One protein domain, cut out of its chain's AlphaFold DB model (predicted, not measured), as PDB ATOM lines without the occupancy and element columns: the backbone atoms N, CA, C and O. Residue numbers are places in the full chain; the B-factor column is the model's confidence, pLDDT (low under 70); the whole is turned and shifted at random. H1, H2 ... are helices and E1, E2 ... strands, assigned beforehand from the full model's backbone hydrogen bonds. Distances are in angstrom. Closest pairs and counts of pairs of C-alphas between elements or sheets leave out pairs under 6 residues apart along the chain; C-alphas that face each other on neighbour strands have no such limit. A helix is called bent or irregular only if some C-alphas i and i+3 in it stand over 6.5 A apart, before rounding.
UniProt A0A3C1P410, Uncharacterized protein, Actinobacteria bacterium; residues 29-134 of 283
ATOM      1  N   LEU A  29      -2.647 108.271  -7.566       96.44
ATOM      2  CA  LEU A  29      -1.391 108.103  -6.840       96.44
ATOM      3  C   LEU A  29      -1.268 109.191  -5.768       96.44
ATOM      4  O   LEU A  29      -1.155 110.376  -6.088       96.44
ATOM      5  N   LEU A  30      -1.271 108.790  -4.499       97.12
ATOM      6  CA  LEU A  30      -1.039 109.697  -3.382       97.12
ATOM      7  C   LEU A  30       0.461 109.796  -3.101       97.12
ATOM      8  O   LEU A  30       1.140 108.803  -2.820       97.12
ATOM      9  N   VAL A  31       0.975 111.016  -3.189       94.50
ATOM     10  CA  VAL A  31       2.376 111.358  -2.955       94.50
ATOM     11  C   VAL A  31       2.411 112.286  -1.757       94.50
ATOM     12  O   VAL A  31       1.698 113.285  -1.757       94.50
ATOM     13  N   ALA A  32       3.221 111.988  -0.747       90.06
ATOM     14  CA  ALA A  32       3.430 112.958   0.316       90.06
ATOM     15  C   ALA A  32       4.621 113.859   0.025       90.06
ATOM     16  O   ALA A  32       5.651 113.401  -0.471       90.06
ATOM     17  N   ASP A  33       4.443 115.118   0.392       93.50
ATOM     18  CA  ASP A  33       5.477 116.130   0.538       93.50
ATOM     19  C   ASP A  33       5.899 116.160   2.013       93.50
ATOM     20  O   ASP A  33       5.510 117.048   2.773       93.50
ATOM     21  N   HIS A  34       6.562 115.083   2.447       92.44
ATOM     22  CA  HIS A  34       7.044 114.917   3.818       92.44
ATOM     23  C   HIS A  34       8.358 115.681   4.030       92.44
ATOM     24  O   HIS A  34       9.129 115.893   3.093       92.44
ATOM     25  N   TRP A  35       8.619 116.089   5.271       91.06
ATOM     26  CA  TRP A  35       9.856 116.758   5.669       91.06
ATOM     27  C   TRP A  35      11.089 115.855   5.489       91.06
ATOM     28  O   TRP A  35      10.978 114.641   5.337       91.06
ATOM     29  N   ASP A  36      12.287 116.442   5.505       82.81
ATOM     30  CA  ASP A  36      13.540 115.776   5.135       82.81
ATOM     31  C   ASP A  36      13.793 114.469   5.912       82.81
ATOM     32  O   ASP A  36      14.066 114.473   7.115       82.81
ATOM     33  N   GLY A  37      13.706 113.341   5.201       86.06
ATOM     34  CA  GLY A  37      13.973 112.010   5.728       86.06
ATOM     35  C   GLY A  37      13.246 110.887   4.990       86.06
ATOM     36  O   GLY A  37      12.693 111.060   3.902       86.06
ATOM     37  N   SER A  38      13.288 109.689   5.575       90.19
ATOM     38  CA  SER A  38      12.741 108.472   4.973       90.19
ATOM     39  C   SER A  38      11.403 108.083   5.593       90.19
ATOM     40  O   SER A  38      11.302 107.918   6.811       90.19
ATOM     41  N   VAL A  39      10.404 107.817   4.747       92.88
ATOM     42  CA  VAL A  39       9.111 107.226   5.152       92.88
ATOM     43  C   VAL A  39       9.221 105.730   5.481       92.88
ATOM     44  O   VAL A  39       8.216 105.089   5.760       92.88
ATOM     45  N   GLN A  40      10.421 105.150   5.440       92.06
ATOM     46  CA  GLN A  40      10.688 103.803   5.955       92.06
ATOM     47  C   GLN A  40      10.915 103.818   7.478       92.06
ATOM     48  O   GLN A  40      11.148 102.779   8.081       92.06
ATOM     49  N   GLN A  41      10.858 104.999   8.108       90.44
ATOM     50  CA  GLN A  41      10.996 105.212   9.547       90.44
ATOM     51  C   GLN A  41       9.718 105.833  10.117       90.44
ATOM     52  O   GLN A  41       9.114 106.702   9.488       90.44
ATOM     53  N   PHE A  42       9.363 105.472  11.355       95.44
ATOM     54  CA  PHE A  42       8.090 105.865  11.978       95.44
ATOM     55  C   PHE A  42       7.758 107.363  11.918       95.44
ATOM     56  O   PHE A  42       6.598 107.700  11.733       95.44
ATOM     57  N   TYR A  43       8.734 108.265  12.070       96.19
ATOM     58  CA  TYR A  43       8.470 109.704  12.165       96.19
ATOM     59  C   TYR A  43       7.863 110.262  10.871       96.19
ATOM     60  O   TYR A  43       6.711 110.694  10.867       96.19
ATOM     61  N   HIS A  44       8.600 110.174   9.761       96.44
ATOM     62  CA  HIS A  44       8.117 110.645   8.459       96.44
ATOM     63  C   HIS A  44       7.013 109.746   7.914       96.44
ATOM     64  O   HIS A  44       6.137 110.219   7.203       96.44
ATOM     65  N   PHE A  45       7.015 108.456   8.262       97.75
ATOM     66  CA  PHE A  45       5.918 107.581   7.883       97.75
ATOM     67  C   PHE A  45       4.601 108.022   8.522       97.75
ATOM     68  O   PHE A  45       3.635 108.260   7.811       97.75
ATOM     69  N   LEU A  46       4.536 108.170   9.845       98.19
ATOM     70  CA  LEU A  46       3.275 108.462  10.527       98.19
ATOM     71  C   LEU A  46       2.813 109.901  10.287       98.19
ATOM     72  O   LEU A  46       1.652 110.104   9.939       98.19
ATOM     73  N   LEU A  47       3.703 110.886  10.431       98.19
ATOM     74  CA  LEU A  47       3.347 112.306  10.316       98.19
ATOM     75  C   LEU A  47       3.406 112.824   8.876       98.19
ATOM     76  O   LEU A  47       2.553 113.602   8.456       98.19
ATOM     77  N   GLY A  48       4.414 112.398   8.122       97.06
ATOM     78  CA  GLY A  48       4.664 112.884   6.771       97.06
ATOM     79  C   GLY A  48       3.892 112.119   5.701       97.06
ATOM     80  O   GLY A  48       3.541 112.711   4.692       97.06
ATOM     81  N   TYR A  49       3.592 110.831   5.909       97.69
ATOM     82  CA  TYR A  49       3.017 109.963   4.876       97.69
ATOM     83  C   TYR A  49       1.591 109.496   5.193       97.69
ATOM     84  O   TYR A  49       0.645 109.833   4.481       97.69
ATOM     85  N   LEU A  50       1.415 108.742   6.275       98.31
ATOM     86  CA  LEU A  50       0.172 108.058   6.602       98.31
ATOM     87  C   LEU A  50      -0.913 109.018   7.101       98.31
ATOM     88  O   LEU A  50      -2.054 108.892   6.668       98.31
ATOM     89  N   ALA A  51      -0.592 109.987   7.968       98.25
ATOM     90  CA  ALA A  51      -1.589 110.934   8.472       98.25
ATOM     91  C   ALA A  51      -2.205 111.808   7.355       98.25
ATOM     92  O   ALA A  51      -3.435 111.854   7.272       98.25
ATOM     93  N   PRO A  52      -1.426 112.426   6.442       98.00
ATOM     94  CA  PRO A  52      -1.991 113.140   5.295       98.00
ATOM     95  C   PRO A  52      -2.853 112.253   4.394       98.00
ATOM     96  O   PRO A  52      -3.916 112.679   3.937       98.00
ATOM     97  N   VAL A  53      -2.431 111.007   4.159       97.75
ATOM     98  CA  VAL A  53      -3.213 110.033   3.383       97.75
ATOM     99  C   VAL A  53      -4.531 109.717   4.078       97.75
ATOM    100  O   VAL A  53      -5.574 109.740   3.431       97.75
ATOM    101  N   ALA A  54      -4.508 109.474   5.388       97.69
ATOM    102  CA  ALA A  54      -5.705 109.177   6.159       97.69
ATOM    103  C   ALA A  54      -6.713 110.334   6.121       97.69
ATOM    104  O   ALA A  54      -7.905 110.111   5.908       97.69
ATOM    105  N   LEU A  55      -6.228 111.574   6.249       97.75
ATOM    106  CA  LEU A  55      -7.047 112.775   6.085       97.75
ATOM    107  C   LEU A  55      -7.694 112.834   4.697       97.75
ATOM    108  O   LEU A  55      -8.897 113.060   4.592       97.75
ATOM    109  N   TRP A  56      -6.908 112.601   3.646       97.56
ATOM    110  CA  TRP A  56      -7.397 112.666   2.273       97.56
ATOM    111  C   TRP A  56      -8.423 111.571   1.972       97.56
ATOM    112  O   TRP A  56      -9.467 111.853   1.389       97.56
ATOM    113  N   VAL A  57      -8.154 110.337   2.407       96.19
ATOM    114  CA  VAL A  57      -9.057 109.192   2.244       96.19
ATOM    115  C   VAL A  57     -10.387 109.436   2.950       96.19
ATOM    116  O   VAL A  57     -11.437 109.146   2.383       96.19
ATOM    117  N   ARG A  58     -10.368 110.029   4.149       95.25
ATOM    118  CA  ARG A  58     -11.592 110.388   4.876       95.25
ATOM    119  C   ARG A  58     -12.484 111.357   4.092       95.25
ATOM    120  O   ARG A  58     -13.704 111.281   4.192       95.25
ATOM    121  N   GLU A  59     -11.892 112.246   3.300       96.19
ATOM    122  CA  GLU A  59     -12.615 113.182   2.425       96.19
ATOM    123  C   GLU A  59     -13.023 112.559   1.075       96.19
ATOM    124  O   GLU A  59     -13.892 113.097   0.388       96.19
ATOM    125  N   HIS A  60     -12.423 111.426   0.695       95.75
ATOM    126  CA  HIS A  60     -12.585 110.777  -0.611       95.75
ATOM    127  C   HIS A  60     -12.754 109.246  -0.483       95.75
ATOM    128  O   HIS A  60     -11.993 108.496  -1.101       95.75
ATOM    129  N   PRO A  61     -13.741 108.751   0.288       93.06
ATOM    130  CA  PRO A  61     -13.825 107.336   0.673       93.06
ATOM    131  C   PRO A  61     -14.019 106.371  -0.508       93.06
ATOM    132  O   PRO A  61     -13.610 105.217  -0.432       93.06
ATOM    133  N   ASP A  62     -14.611 106.845  -1.608       93.31
ATOM    134  CA  ASP A  62     -14.920 106.029  -2.789       93.31
ATOM    135  C   ASP A  62     -13.816 106.060  -3.862       93.31
ATOM    136  O   ASP A  62     -13.971 105.480  -4.941       93.31
ATOM    137  N   VAL A  63     -12.708 106.769  -3.615       94.69
ATOM    138  CA  VAL A  63     -11.622 106.881  -4.592       94.69
ATOM    139  C   VAL A  63     -10.608 105.769  -4.373       94.69
ATOM    140  O   VAL A  63      -9.972 105.679  -3.329       94.69
ATOM    141  N   ALA A  64     -10.413 104.946  -5.402       95.94
ATOM    142  CA  ALA A  64      -9.335 103.969  -5.422       95.94
ATOM    143  C   ALA A  64      -7.972 104.682  -5.516       95.94
ATOM    144  O   ALA A  64      -7.805 105.631  -6.289       95.94
ATOM    145  N   ILE A  65      -6.983 104.220  -4.756       96.88
ATOM    146  CA  ILE A  65      -5.698 104.908  -4.594       96.88
ATOM    147  C   ILE A  65      -4.506 103.996  -4.852       96.88
ATOM    148  O   ILE A  65      -4.569 102.778  -4.698       96.88
ATOM    149  N   SER A  66      -3.385 104.612  -5.215       97.06
ATOM    150  CA  SER A  66      -2.080 103.963  -5.206       97.06
ATOM    151  C   SER A  66      -1.134 104.676  -4.253       97.06
ATOM    152  O   SER A  66      -1.154 105.903  -4.154       97.06
ATOM    153  N   MET A  67      -0.287 103.909  -3.570       96.62
ATOM    154  CA  MET A  67       0.712 104.417  -2.626       96.62
ATOM    155  C   MET A  67       2.066 103.766  -2.882       96.62
ATOM    156  O   MET A  67       2.140 102.642  -3.373       96.62
ATOM    157  N   ARG A  68       3.152 104.462  -2.544       95.00
ATOM    158  CA  ARG A  68       4.497 103.890  -2.626       95.00
ATOM    159  C   ARG A  68       4.703 102.920  -1.461       95.00
ATOM    160  O   ARG A  68       4.315 103.232  -0.341       95.00
ATOM    161  N   GLY A  69       5.340 101.784  -1.723       94.69
ATOM    162  CA  GLY A  69       5.796 100.879  -0.669       94.69
ATOM    163  C   GLY A  69       6.836 101.552   0.225       94.69
ATOM    164  O   GLY A  69       7.678 102.323  -0.246       94.69
ATOM    165  N   CYS A  70       6.769 101.249   1.513       93.88
ATOM    166  CA  CYS A  70       7.579 101.830   2.575       93.88
ATOM    167  C   CYS A  70       8.353 100.760   3.365       93.88
ATOM    168  O   CYS A  70       8.887 101.057   4.433       93.88
ATOM    169  N   GLY A  71       8.440  99.528   2.847       91.62
ATOM    170  CA  GLY A  71       9.278  98.463   3.397       91.62
ATOM    171  C   GLY A  71       8.784  98.022   4.778       91.62
ATOM    172  O   GLY A  71       7.692  97.464   4.856       91.62
ATOM    173  N   PRO A  72       9.514  98.293   5.878       90.81
ATOM    174  CA  PRO A  72       9.084  97.957   7.237       90.81
ATOM    175  C   PRO A  72       7.723  98.537   7.626       90.81
ATOM    176  O   PRO A  72       7.065  98.029   8.527       90.81
ATOM    177  N   MET A  73       7.284  99.602   6.948       95.38
ATOM    178  CA  MET A  73       5.988 100.227   7.197       95.38
ATOM    179  C   MET A  73       4.853  99.642   6.331       95.38
ATOM    180  O   MET A  73       3.698 100.017   6.515       95.38
ATOM    181  N   ASP A  74       5.126  98.701   5.420       95.12
ATOM    182  CA  ASP A  74       4.101  98.061   4.579       95.12
ATOM    183  C   ASP A  74       2.974  97.361   5.370       95.12
ATOM    184  O   ASP A  74       1.834  97.411   4.898       95.12
ATOM    185  N   PRO A  75       3.191  96.795   6.580       95.69
ATOM    186  CA  PRO A  75       2.093  96.304   7.416       95.69
ATOM    187  C   PRO A  75       1.030  97.370   7.722       95.69
ATOM    188  O   PRO A  75      -0.157  97.061   7.769       95.69
ATOM    189  N   TRP A  76       1.417  98.644   7.857       96.88
ATOM    190  CA  TRP A  76       0.460  99.742   8.018       96.88
ATOM    191  C   TRP A  76      -0.351  99.982   6.742       96.88
ATOM    192  O   TRP A  76      -1.551 100.234   6.818       96.88
ATOM    193  N   LEU A  77       0.282  99.882   5.567       96.75
ATOM    194  CA  LEU A  77      -0.395 100.040   4.277       96.75
ATOM    195  C   LEU A  77      -1.369  98.889   4.005       96.75
ATOM    196  O   LEU A  77      -2.457  99.123   3.486       96.75
ATOM    197  N   ALA A  78      -1.019  97.664   4.403       95.75
ATOM    198  CA  ALA A  78      -1.915  96.516   4.300       95.75
ATOM    199  C   ALA A  78      -3.241  96.768   5.036       95.75
ATOM    200  O   ALA A  78      -4.306  96.506   4.484       95.75
ATOM    201  N   LEU A  79      -3.180  97.368   6.231       94.69
ATOM    202  CA  LEU A  79      -4.368  97.743   6.998       94.69
ATOM    203  C   LEU A  79      -5.198  98.845   6.333       94.69
ATOM    204  O   LEU A  79      -6.423  98.794   6.372       94.69
ATOM    205  N   VAL A  80      -4.559  99.817   5.675       94.50
ATOM    206  CA  VAL A  80      -5.284 100.804   4.856       94.50
ATOM    207  C   VAL A  80      -6.056 100.095   3.736       94.50
ATOM    208  O   VAL A  80      -7.229 100.391   3.512       94.50
ATOM    209  N   GLY A  81      -5.436  99.104   3.089       94.25
ATOM    210  CA  GLY A  81      -6.061  98.284   2.046       94.25
ATOM    211  C   GLY A  81      -7.245  97.425   2.513       94.25
ATOM    212  O   GLY A  81      -8.033  96.988   1.680       94.25
ATOM    213  N   GLU A  82      -7.427  97.216   3.823       93.94
ATOM    214  CA  GLU A  82      -8.642  96.587   4.368       93.94
ATOM    215  C   GLU A  82      -9.871  97.508   4.259       93.94
ATOM    216  O   GLU A  82     -11.006  97.030   4.299       93.94
ATOM    217  N   ARG A  83      -9.664  98.828   4.143       91.38
ATOM    218  CA  ARG A  83     -10.732  99.844   4.145       91.38
ATOM    219  C   ARG A  83     -10.936 100.533   2.810       91.38
ATOM    220  O   ARG A  83     -12.050 100.981   2.544       91.38
ATOM    221  N   VAL A  84      -9.891 100.639   1.996       93.75
ATOM    222  CA  VAL A  84      -9.952 101.299   0.688       93.75
ATOM    223  C   VAL A  84      -9.326 100.442  -0.398       93.75
ATOM    224  O   VAL A  84      -8.460  99.614  -0.130       93.75
ATOM    225  N   ASP A  85      -9.737 100.669  -1.647       95.62
ATOM    226  CA  ASP A  85      -9.093 100.046  -2.803       95.62
ATOM    227  C   ASP A  85      -7.684 100.634  -3.001       95.62
ATOM    228  O   ASP A  85      -7.500 101.635  -3.700       95.62
ATOM    229  N   LEU A  86      -6.702 100.005  -2.351       96.19
ATOM    230  CA  LEU A  86      -5.301 100.402  -2.338       96.19
ATOM    231  C   LEU A  86      -4.432  99.470  -3.191       96.19
ATOM    232  O   LEU A  86      -4.375  98.261  -2.978       96.19
ATOM    233  N   GLU A  87      -3.652 100.067  -4.089       96.06
ATOM    234  CA  GLU A  87      -2.539  99.413  -4.780       96.06
ATOM    235  C   GLU A  87      -1.196  99.964  -4.273       96.06
ATOM    236  O   GLU A  87      -0.875 101.137  -4.481       96.06
ATOM    237  N   VAL A  88      -0.383  99.122  -3.629       96.38
ATOM    238  CA  VAL A  88       0.982  99.492  -3.221       96.38
ATOM    239  C   VAL A  88       1.948  99.241  -4.381       96.38
ATOM    240  O   VAL A  88       2.032  98.130  -4.902       96.38
ATOM    241  N   ILE A  89       2.691 100.272  -4.785       94.56
ATOM    242  CA  ILE A  89       3.628 100.234  -5.915       94.56
ATOM    243  C   ILE A  89       5.078 100.484  -5.471       94.56
ATOM    244  O   ILE A  89       5.315 101.208  -4.502       94.56
ATOM    245  N   PRO A  90       6.088  99.956  -6.186       93.56
ATOM    246  CA  PRO A  90       7.488 100.212  -5.849       93.56
ATOM    247  C   PRO A  90       7.852 101.710  -5.926       93.56
ATOM    248  O   PRO A  90       7.400 102.383  -6.860       93.56
ATOM    249  N   PRO A  91       8.741 102.234  -5.056       90.31
ATOM    250  CA  PRO A  91       9.125 103.652  -5.049       90.31
ATOM    251  C   PRO A  91       9.599 104.189  -6.406       90.31
ATOM    252  O   PRO A  91       9.140 105.237  -6.860       90.31
ATOM    253  N   GLY A  92      10.449 103.436  -7.115       89.44
ATOM    254  CA  GLY A  92      10.914 103.823  -8.453       89.44
ATOM    255  C   GLY A  92       9.789 103.885  -9.492       89.44
ATOM    256  O   GLY A  92       9.829 104.708 -10.403       89.44
ATOM    257  N   THR A  93       8.746 103.062  -9.329       90.25
ATOM    258  CA  THR A  93       7.554 103.106 -10.188       90.25
ATOM    259  C   THR A  93       6.719 104.347  -9.888       90.25
ATOM    260  O   THR A  93       6.326 105.039 -10.826       90.25
ATOM    261  N   ALA A  94       6.510 104.673  -8.608       90.06
ATOM    262  CA  ALA A  94       5.802 105.884  -8.195       90.06
ATOM    263  C   ALA A  94       6.482 107.149  -8.744       90.06
ATOM    264  O   ALA A  94       5.828 107.975  -9.377       90.06
ATOM    265  N   LEU A  95       7.808 107.260  -8.596       89.69
ATOM    266  CA  LEU A  95       8.576 108.389  -9.130       89.69
ATOM    267  C   LEU A  95       8.414 108.518 -10.649       89.69
ATOM    268  O   LEU A  95       8.156 109.603 -11.168       89.69
ATOM    269  N   HIS A  96       8.521 107.401 -11.368       88.06
ATOM    270  CA  HIS A  96       8.371 107.377 -12.822       88.06
ATOM    271  C   HIS A  96       6.962 107.776 -13.287       88.06
ATOM    272  O   HIS A  96       6.810 108.410 -14.333       88.06
ATOM    273  N   MET A  97       5.928 107.429 -12.516       88.69
ATOM    274  CA  MET A  97       4.546 107.833 -12.788       88.69
ATOM    275  C   MET A  97       4.337 109.334 -12.596       88.69
ATOM    276  O   MET A  97       3.716 109.951 -13.461       88.69
ATOM    277  N   VAL A  98       4.873 109.907 -11.513       89.25
ATOM    278  CA  VAL A  98       4.772 111.346 -11.213       89.25
ATOM    279  C   VAL A  98       5.538 112.165 -12.249       89.25
ATOM    280  O   VAL A  98       4.958 113.019 -12.911       89.25
ATOM    281  N   VAL A  99       6.824 111.865 -12.458       90.38
ATOM    282  CA  VAL A  99       7.685 112.610 -13.399       90.38
ATOM    283  C   VAL A  99       7.176 112.496 -14.833       90.38
ATOM    284  O   VAL A  99       7.265 113.442 -15.611       90.38
ATOM    285  N   GLY A 100       6.654 111.327 -15.203       88.19
ATOM    286  CA  GLY A 100       6.132 111.088 -16.539       88.19
ATOM    287  C   GLY A 100       4.684 111.530 -16.754       88.19
ATOM    288  O   GLY A 100       4.180 111.247 -17.840       88.19
ATOM    289  N   ASP A 101       4.021 112.113 -15.746       86.31
ATOM    290  CA  ASP A 101       2.585 112.444 -15.732       86.31
ATOM    291  C   ASP A 101       1.706 111.304 -16.288       86.31
ATOM    292  O   ASP A 101       0.839 111.469 -17.148       86.31
ATOM    293  N   ARG A 102       2.009 110.070 -15.861       85.50
ATOM    294  CA  ARG A 102       1.417 108.842 -16.434       85.50
ATOM    295  C   ARG A 102       0.157 108.385 -15.711       85.50
ATOM    296  O   ARG A 102      -0.502 107.455 -16.175       85.50
ATOM    297  N   MET A 103      -0.146 109.011 -14.581       88.00
ATOM    298  CA  MET A 103      -1.243 108.677 -13.685       88.00
ATOM    299  C   MET A 103      -1.716 109.947 -12.978       88.00
ATOM    300  O   MET A 103      -0.905 110.820 -12.663       88.00
ATOM    301  N   ALA A 104      -3.021 110.041 -12.710       92.12
ATOM    302  CA  ALA A 104      -3.537 111.090 -11.842       92.12
ATOM    303  C   ALA A 104      -2.850 110.975 -10.477       92.12
ATOM    304  O   ALA A 104      -2.822 109.892  -9.893       92.12
ATOM    305  N   HIS A 105      -2.288 112.071  -9.985       95.12
ATOM    306  CA  HIS A 105      -1.592 112.082  -8.709       95.12
ATOM    307  C   HIS A 105      -2.000 113.293  -7.881       95.12
ATOM    308  O   HIS A 105      -2.379 114.340  -8.410       95.12
ATOM    309  N   LYS A 106      -1.921 113.135  -6.562       96.50
ATOM    310  CA  LYS A 106      -2.171 114.197  -5.597       96.50
ATOM    311  C   LYS A 106      -0.985 114.279  -4.650       96.50
ATOM    312  O   LYS A 106      -0.644 113.294  -4.004       96.50
ATOM    313  N   VAL A 107      -0.389 115.467  -4.580       96.38
ATOM    314  CA  VAL A 107       0.607 115.799  -3.562       96.38
ATOM    315  C   VAL A 107      -0.127 116.230  -2.295       96.38
ATOM    316  O   VAL A 107      -1.013 117.092  -2.353       96.38
ATOM    317  N   LEU A 108       0.205 115.590  -1.180       97.06
ATOM    318  CA  LEU A 108      -0.358 115.830   0.140       97.06
ATOM    319  C   LEU A 108       0.719 116.468   1.025       97.06
ATOM    320  O   LEU A 108       1.798 115.887   1.131       97.06
ATOM    321  N   PRO A 109       0.459 117.631   1.646       96.12
ATOM    322  CA  PRO A 109       1.426 118.250   2.545       96.12
ATOM    323  C   PRO A 109       1.645 117.370   3.784       96.12
ATOM    324  O   PRO A 109       0.673 116.905   4.385       96.12
ATOM    325  N   GLY A 110       2.907 117.137   4.148       96.06
ATOM    326  CA  GLY A 110       3.282 116.426   5.368       96.06
ATOM    327  C   GLY A 110       2.942 117.211   6.639       96.06
ATOM    328  O   GLY A 110       2.827 118.436   6.621       96.06
ATOM    329  N   LEU A 111       2.785 116.497   7.757       97.31
ATOM    330  CA  LEU A 111       2.585 117.082   9.094       97.31
ATOM    331  C   LEU A 111       3.851 116.984   9.963       97.31
ATOM    332  O   LEU A 111       3.781 117.064  11.189       97.31
ATOM    333  N   ASP A 112       5.002 116.730   9.343       96.50
ATOM    334  CA  ASP A 112       6.241 116.309   9.997       96.50
ATOM    335  C   ASP A 112       7.342 117.380  10.034       96.50
ATOM    336  O   ASP A 112       8.434 117.106  10.536       96.50
ATOM    337  N   ASP A 113       7.054 118.600   9.571       94.75
ATOM    338  CA  ASP A 113       7.953 119.751   9.689       94.75
ATOM    339  C   ASP A 113       7.908 120.340  11.118       94.75
ATOM    340  O   ASP A 113       6.876 120.894  11.523       94.75
ATOM    341  N   PRO A 114       9.016 120.290  11.886       91.81
ATOM    342  CA  PRO A 114       9.068 120.839  13.243       91.81
ATOM    343  C   PRO A 114       8.765 122.336  13.325       91.81
ATOM    344  O   PRO A 114       8.242 122.810  14.334       91.81
ATOM    345  N   SER A 115       9.074 123.094  12.271       91.88
ATOM    346  CA  SER A 115       8.839 124.537  12.234       91.88
ATOM    347  C   SER A 115       7.367 124.904  12.018       91.88
ATOM    348  O   SER A 115       6.984 126.053  12.251       91.88
ATOM    349  N   ALA A 116       6.546 123.932  11.614       93.88
ATOM    350  CA  ALA A 116       5.163 124.129  11.196       93.88
ATOM    351  C   ALA A 116       4.173 123.177  11.888       93.88
ATOM    352  O   ALA A 116       3.054 123.004  11.404       93.88
ATOM    353  N   PHE A 117       4.546 122.564  13.018       96.56
ATOM    354  CA  PHE A 117       3.620 121.713  13.761       96.56
ATOM    355  C   PHE A 117       2.343 122.464  14.148       96.56
ATOM    356  O   PHE A 117       2.377 123.454  14.880       96.56
ATOM    357  N   ASP A 118       1.209 121.908  13.732       97.38
ATOM    358  CA  ASP A 118      -0.120 122.380  14.089       97.38
ATOM    359  C   ASP A 118      -0.877 121.298  14.861       97.38
ATOM    360  O   ASP A 118      -1.029 120.162  14.405       97.38
ATOM    361  N   ARG A 119      -1.362 121.657  16.053       97.56
ATOM    362  CA  ARG A 119      -1.994 120.703  16.966       97.56
ATOM    363  C   ARG A 119      -3.266 120.109  16.374       97.56
ATOM    364  O   ARG A 119      -3.477 118.907  16.510       97.56
ATOM    365  N   ASP A 120      -4.111 120.934  15.758       97.75
ATOM    366  CA  ASP A 120      -5.376 120.470  15.181       97.75
ATOM    367  C   ASP A 120      -5.116 119.469  14.054       97.75
ATOM    368  O   ASP A 120      -5.664 118.368  14.058       97.75
ATOM    369  N   SER A 121      -4.199 119.802  13.148       97.69
ATOM    370  CA  SER A 121      -3.817 118.938  12.032       97.69
ATOM    371  C   SER A 121      -3.237 117.604  12.503       97.69
ATOM    372  O   SER A 121      -3.647 116.553  12.006       97.69
ATOM    373  N   LEU A 122      -2.339 117.621  13.497       98.31
ATOM    374  CA  LEU A 122      -1.757 116.406  14.076       98.31
ATOM    375  C   LEU A 122      -2.828 115.507  14.705       98.31
ATOM    376  O   LEU A 122      -2.861 114.309  14.424       98.31
ATOM    377  N   LEU A 123      -3.730 116.073  15.515       97.31
ATOM    378  CA  LEU A 123      -4.801 115.309  16.161       97.31
ATOM    379  C   LEU A 123      -5.816 114.777  15.143       97.31
ATOM    380  O   LEU A 123      -6.172 113.603  15.189       97.31
ATOM    381  N   ARG A 124      -6.214 115.583  14.154       97.50
ATOM    382  CA  ARG A 124      -7.107 115.137  13.075       97.50
ATOM    383  C   ARG A 124      -6.489 114.033  12.227       97.50
ATOM    384  O   ARG A 124      -7.233 113.174  11.748       97.50
ATOM    385  N   GLY A 125      -5.176 114.083  12.001       97.69
ATOM    386  CA  GLY A 125      -4.420 113.043  11.307       97.69
ATOM    387  C   GLY A 125      -4.347 111.756  12.123       97.69
ATOM    388  O   GLY A 125      -4.606 110.678  11.593       97.69
ATOM    389  N   ALA A 126      -4.086 111.873  13.427       97.38
ATOM    390  CA  ALA A 126      -4.126 110.758  14.363       97.38
ATOM    391  C   ALA A 126      -5.504 110.068  14.369       97.38
ATOM    392  O   ALA A 126      -5.603 108.851  14.202       97.38
ATOM    393  N   ASP A 127      -6.574 110.849  14.492       96.62
ATOM    394  CA  ASP A 127      -7.942 110.333  14.491       96.62
ATOM    395  C   ASP A 127      -8.294 109.663  13.159       96.62
ATOM    396  O   ASP A 127      -8.827 108.556  13.152       96.62
ATOM    397  N   ALA A 128      -7.908 110.259  12.025       97.00
ATOM    398  CA  ALA A 128      -8.124 109.652  10.712       97.00
ATOM    399  C   ALA A 128      -7.393 108.305  10.564       97.00
ATOM    400  O   ALA A 128      -7.938 107.365   9.984       97.00
ATOM    401  N   ILE A 129      -6.180 108.175  11.113       97.50
ATOM    402  CA  ILE A 129      -5.476 106.887  11.152       97.50
ATOM    403  C   ILE A 129      -6.254 105.890  12.016       97.50
ATOM    404  O   ILE A 129      -6.470 104.765  11.579       97.50
ATOM    405  N   ARG A 130      -6.718 106.273  13.213       95.56
ATOM    406  CA  ARG A 130      -7.524 105.379  14.069       95.56
ATOM    407  C   ARG A 130      -8.782 104.886  13.356       95.56
ATOM    408  O   ARG A 130      -9.073 103.694  13.427       95.56
ATOM    409  N   GLU A 131      -9.477 105.772  12.645       94.00
ATOM    410  CA  GLU A 131     -10.651 105.437  11.832       94.00
ATOM    411  C   GLU A 131     -10.313 104.415  10.733       94.00
ATOM    412  O   GLU A 131     -11.019 103.414  10.589       94.00
ATOM    413  N   LEU A 132      -9.208 104.614  10.000       92.94
ATOM    414  CA  LEU A 132      -8.723 103.641   9.009       92.94
ATOM    415  C   LEU A 132      -8.366 102.290   9.632       92.94
ATOM    416  O   LEU A 132      -8.530 101.253   8.999       92.94
ATOM    417  N   MET A 133      -7.898 102.281  10.876       92.69
ATOM    418  CA  MET A 133      -7.520 101.051  11.568       92.69
ATOM    419  C   MET A 133      -8.679 100.394  12.333       92.69
ATOM    420  O   MET A 133      -8.460  99.369  12.982       92.69
ATOM    421  N   ASP A 134      -9.894 100.948  12.258       91.94
ATOM    422  CA  ASP A 134     -11.069 100.504  13.023       91.94
ATOM    423  C   ASP A 134     -10.822 100.470  14.542       91.94
ATOM    424  O   ASP A 134     -11.221  99.548  15.257       91.94
TER     425      ASP A 134
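Overview. This is residues 29 to 134 of the 283 residues of an uncharacterized protein of Actinobacteria bacterium (UniProt A0A3C1P410). What does the model look like? Four short strands stand in a twisted row, E4, E1, E2 and E3, made of two small parallel sheets set edge to edge at E1 and E2; H1 and H2 cover one face, running the same way, and H3 is over the opposite face. H4 crosses H1 on the side of H1 that is turned away from the strands. What is it built of? The printed part has 106 residues, with four named helices and four named strands in the order E1 H1 E2 H2 E3 H3 E4 H4, and its class is mixed, helices and strands. How large is it? It is compact, with a radius of gyration of the C-alphas of 12.9 A and spans of 35 by 30 by 25 A.

Along the chain. Where does the first half run? E1, residues 29 to 33, begins with C-alpha 29 at (-1.391, 108.103, -6.840) and is 12.9 A long. H1, residues 42 to 59, is 23.9 A long; E2, residues 65 to 68, is 10.4 A, and H2, residues 71 to 81, is 15.4 A. Are these helices irregular? H1 is irregular, but only just, with C-alphas 48 and 51 6.8 A apart; H2 is irregular, with C-alphas 72 and 75 7.2 A apart. What follows? E3, residues 86 to 89, is 9.6 A long, H3, residues 91 to 99, 12.3 A, and E4, residues 105 to 109, 13.2 A. H4, residues 119 to 132, is 20.0 A long and ends with C-alpha 132 at (-8.723, 103.641, 9.009).

Arrangement. How do the strands pair? E1 and E4 are parallel, with N 31 and O 106 within hydrogen-bond range at 2.9 A. E2 and E3 are parallel, with N 89 and O 67 at 2.8 A; E2, H2 and E3 form a strand-helix-strand unit, two parallel neighbour strands with a helix between, whose crossover is right-handed. The closest C-alphas of E1 and E2, Leu 29 and Ser 66, are 4.5 A apart. How do the helices stand? H1 touches H4, about perpendicular at 74 degrees, with the C-alphas of Ala 51 and Gly 125 closest at 4.5 A. H1 and H2 are close but not clearly touching, the C-alphas of Phe 45 and Met 73 closest at 7.4 A, at a shallow tilt of 17 degrees, the same way. The closest C-alphas of H3 and E2, Pro 91 and Arg 68, are 5.2 A apart. Are the helix backbones complete? In H3 and H4 every O i to N i+4 pair is within hydrogen-bond range; in H1 11 of 14 are, and in H2 4 of 7.

Size, cuts and confidence. How far does it reach? The two C-alphas farthest apart, those of Gly 100 and Asp 134, are 35.8 A apart. Is anything cut or unsure? The printed part has no cut, no link is long, and no printed residue is under 70 in pLDDT; the mean of the printed part is 94.4.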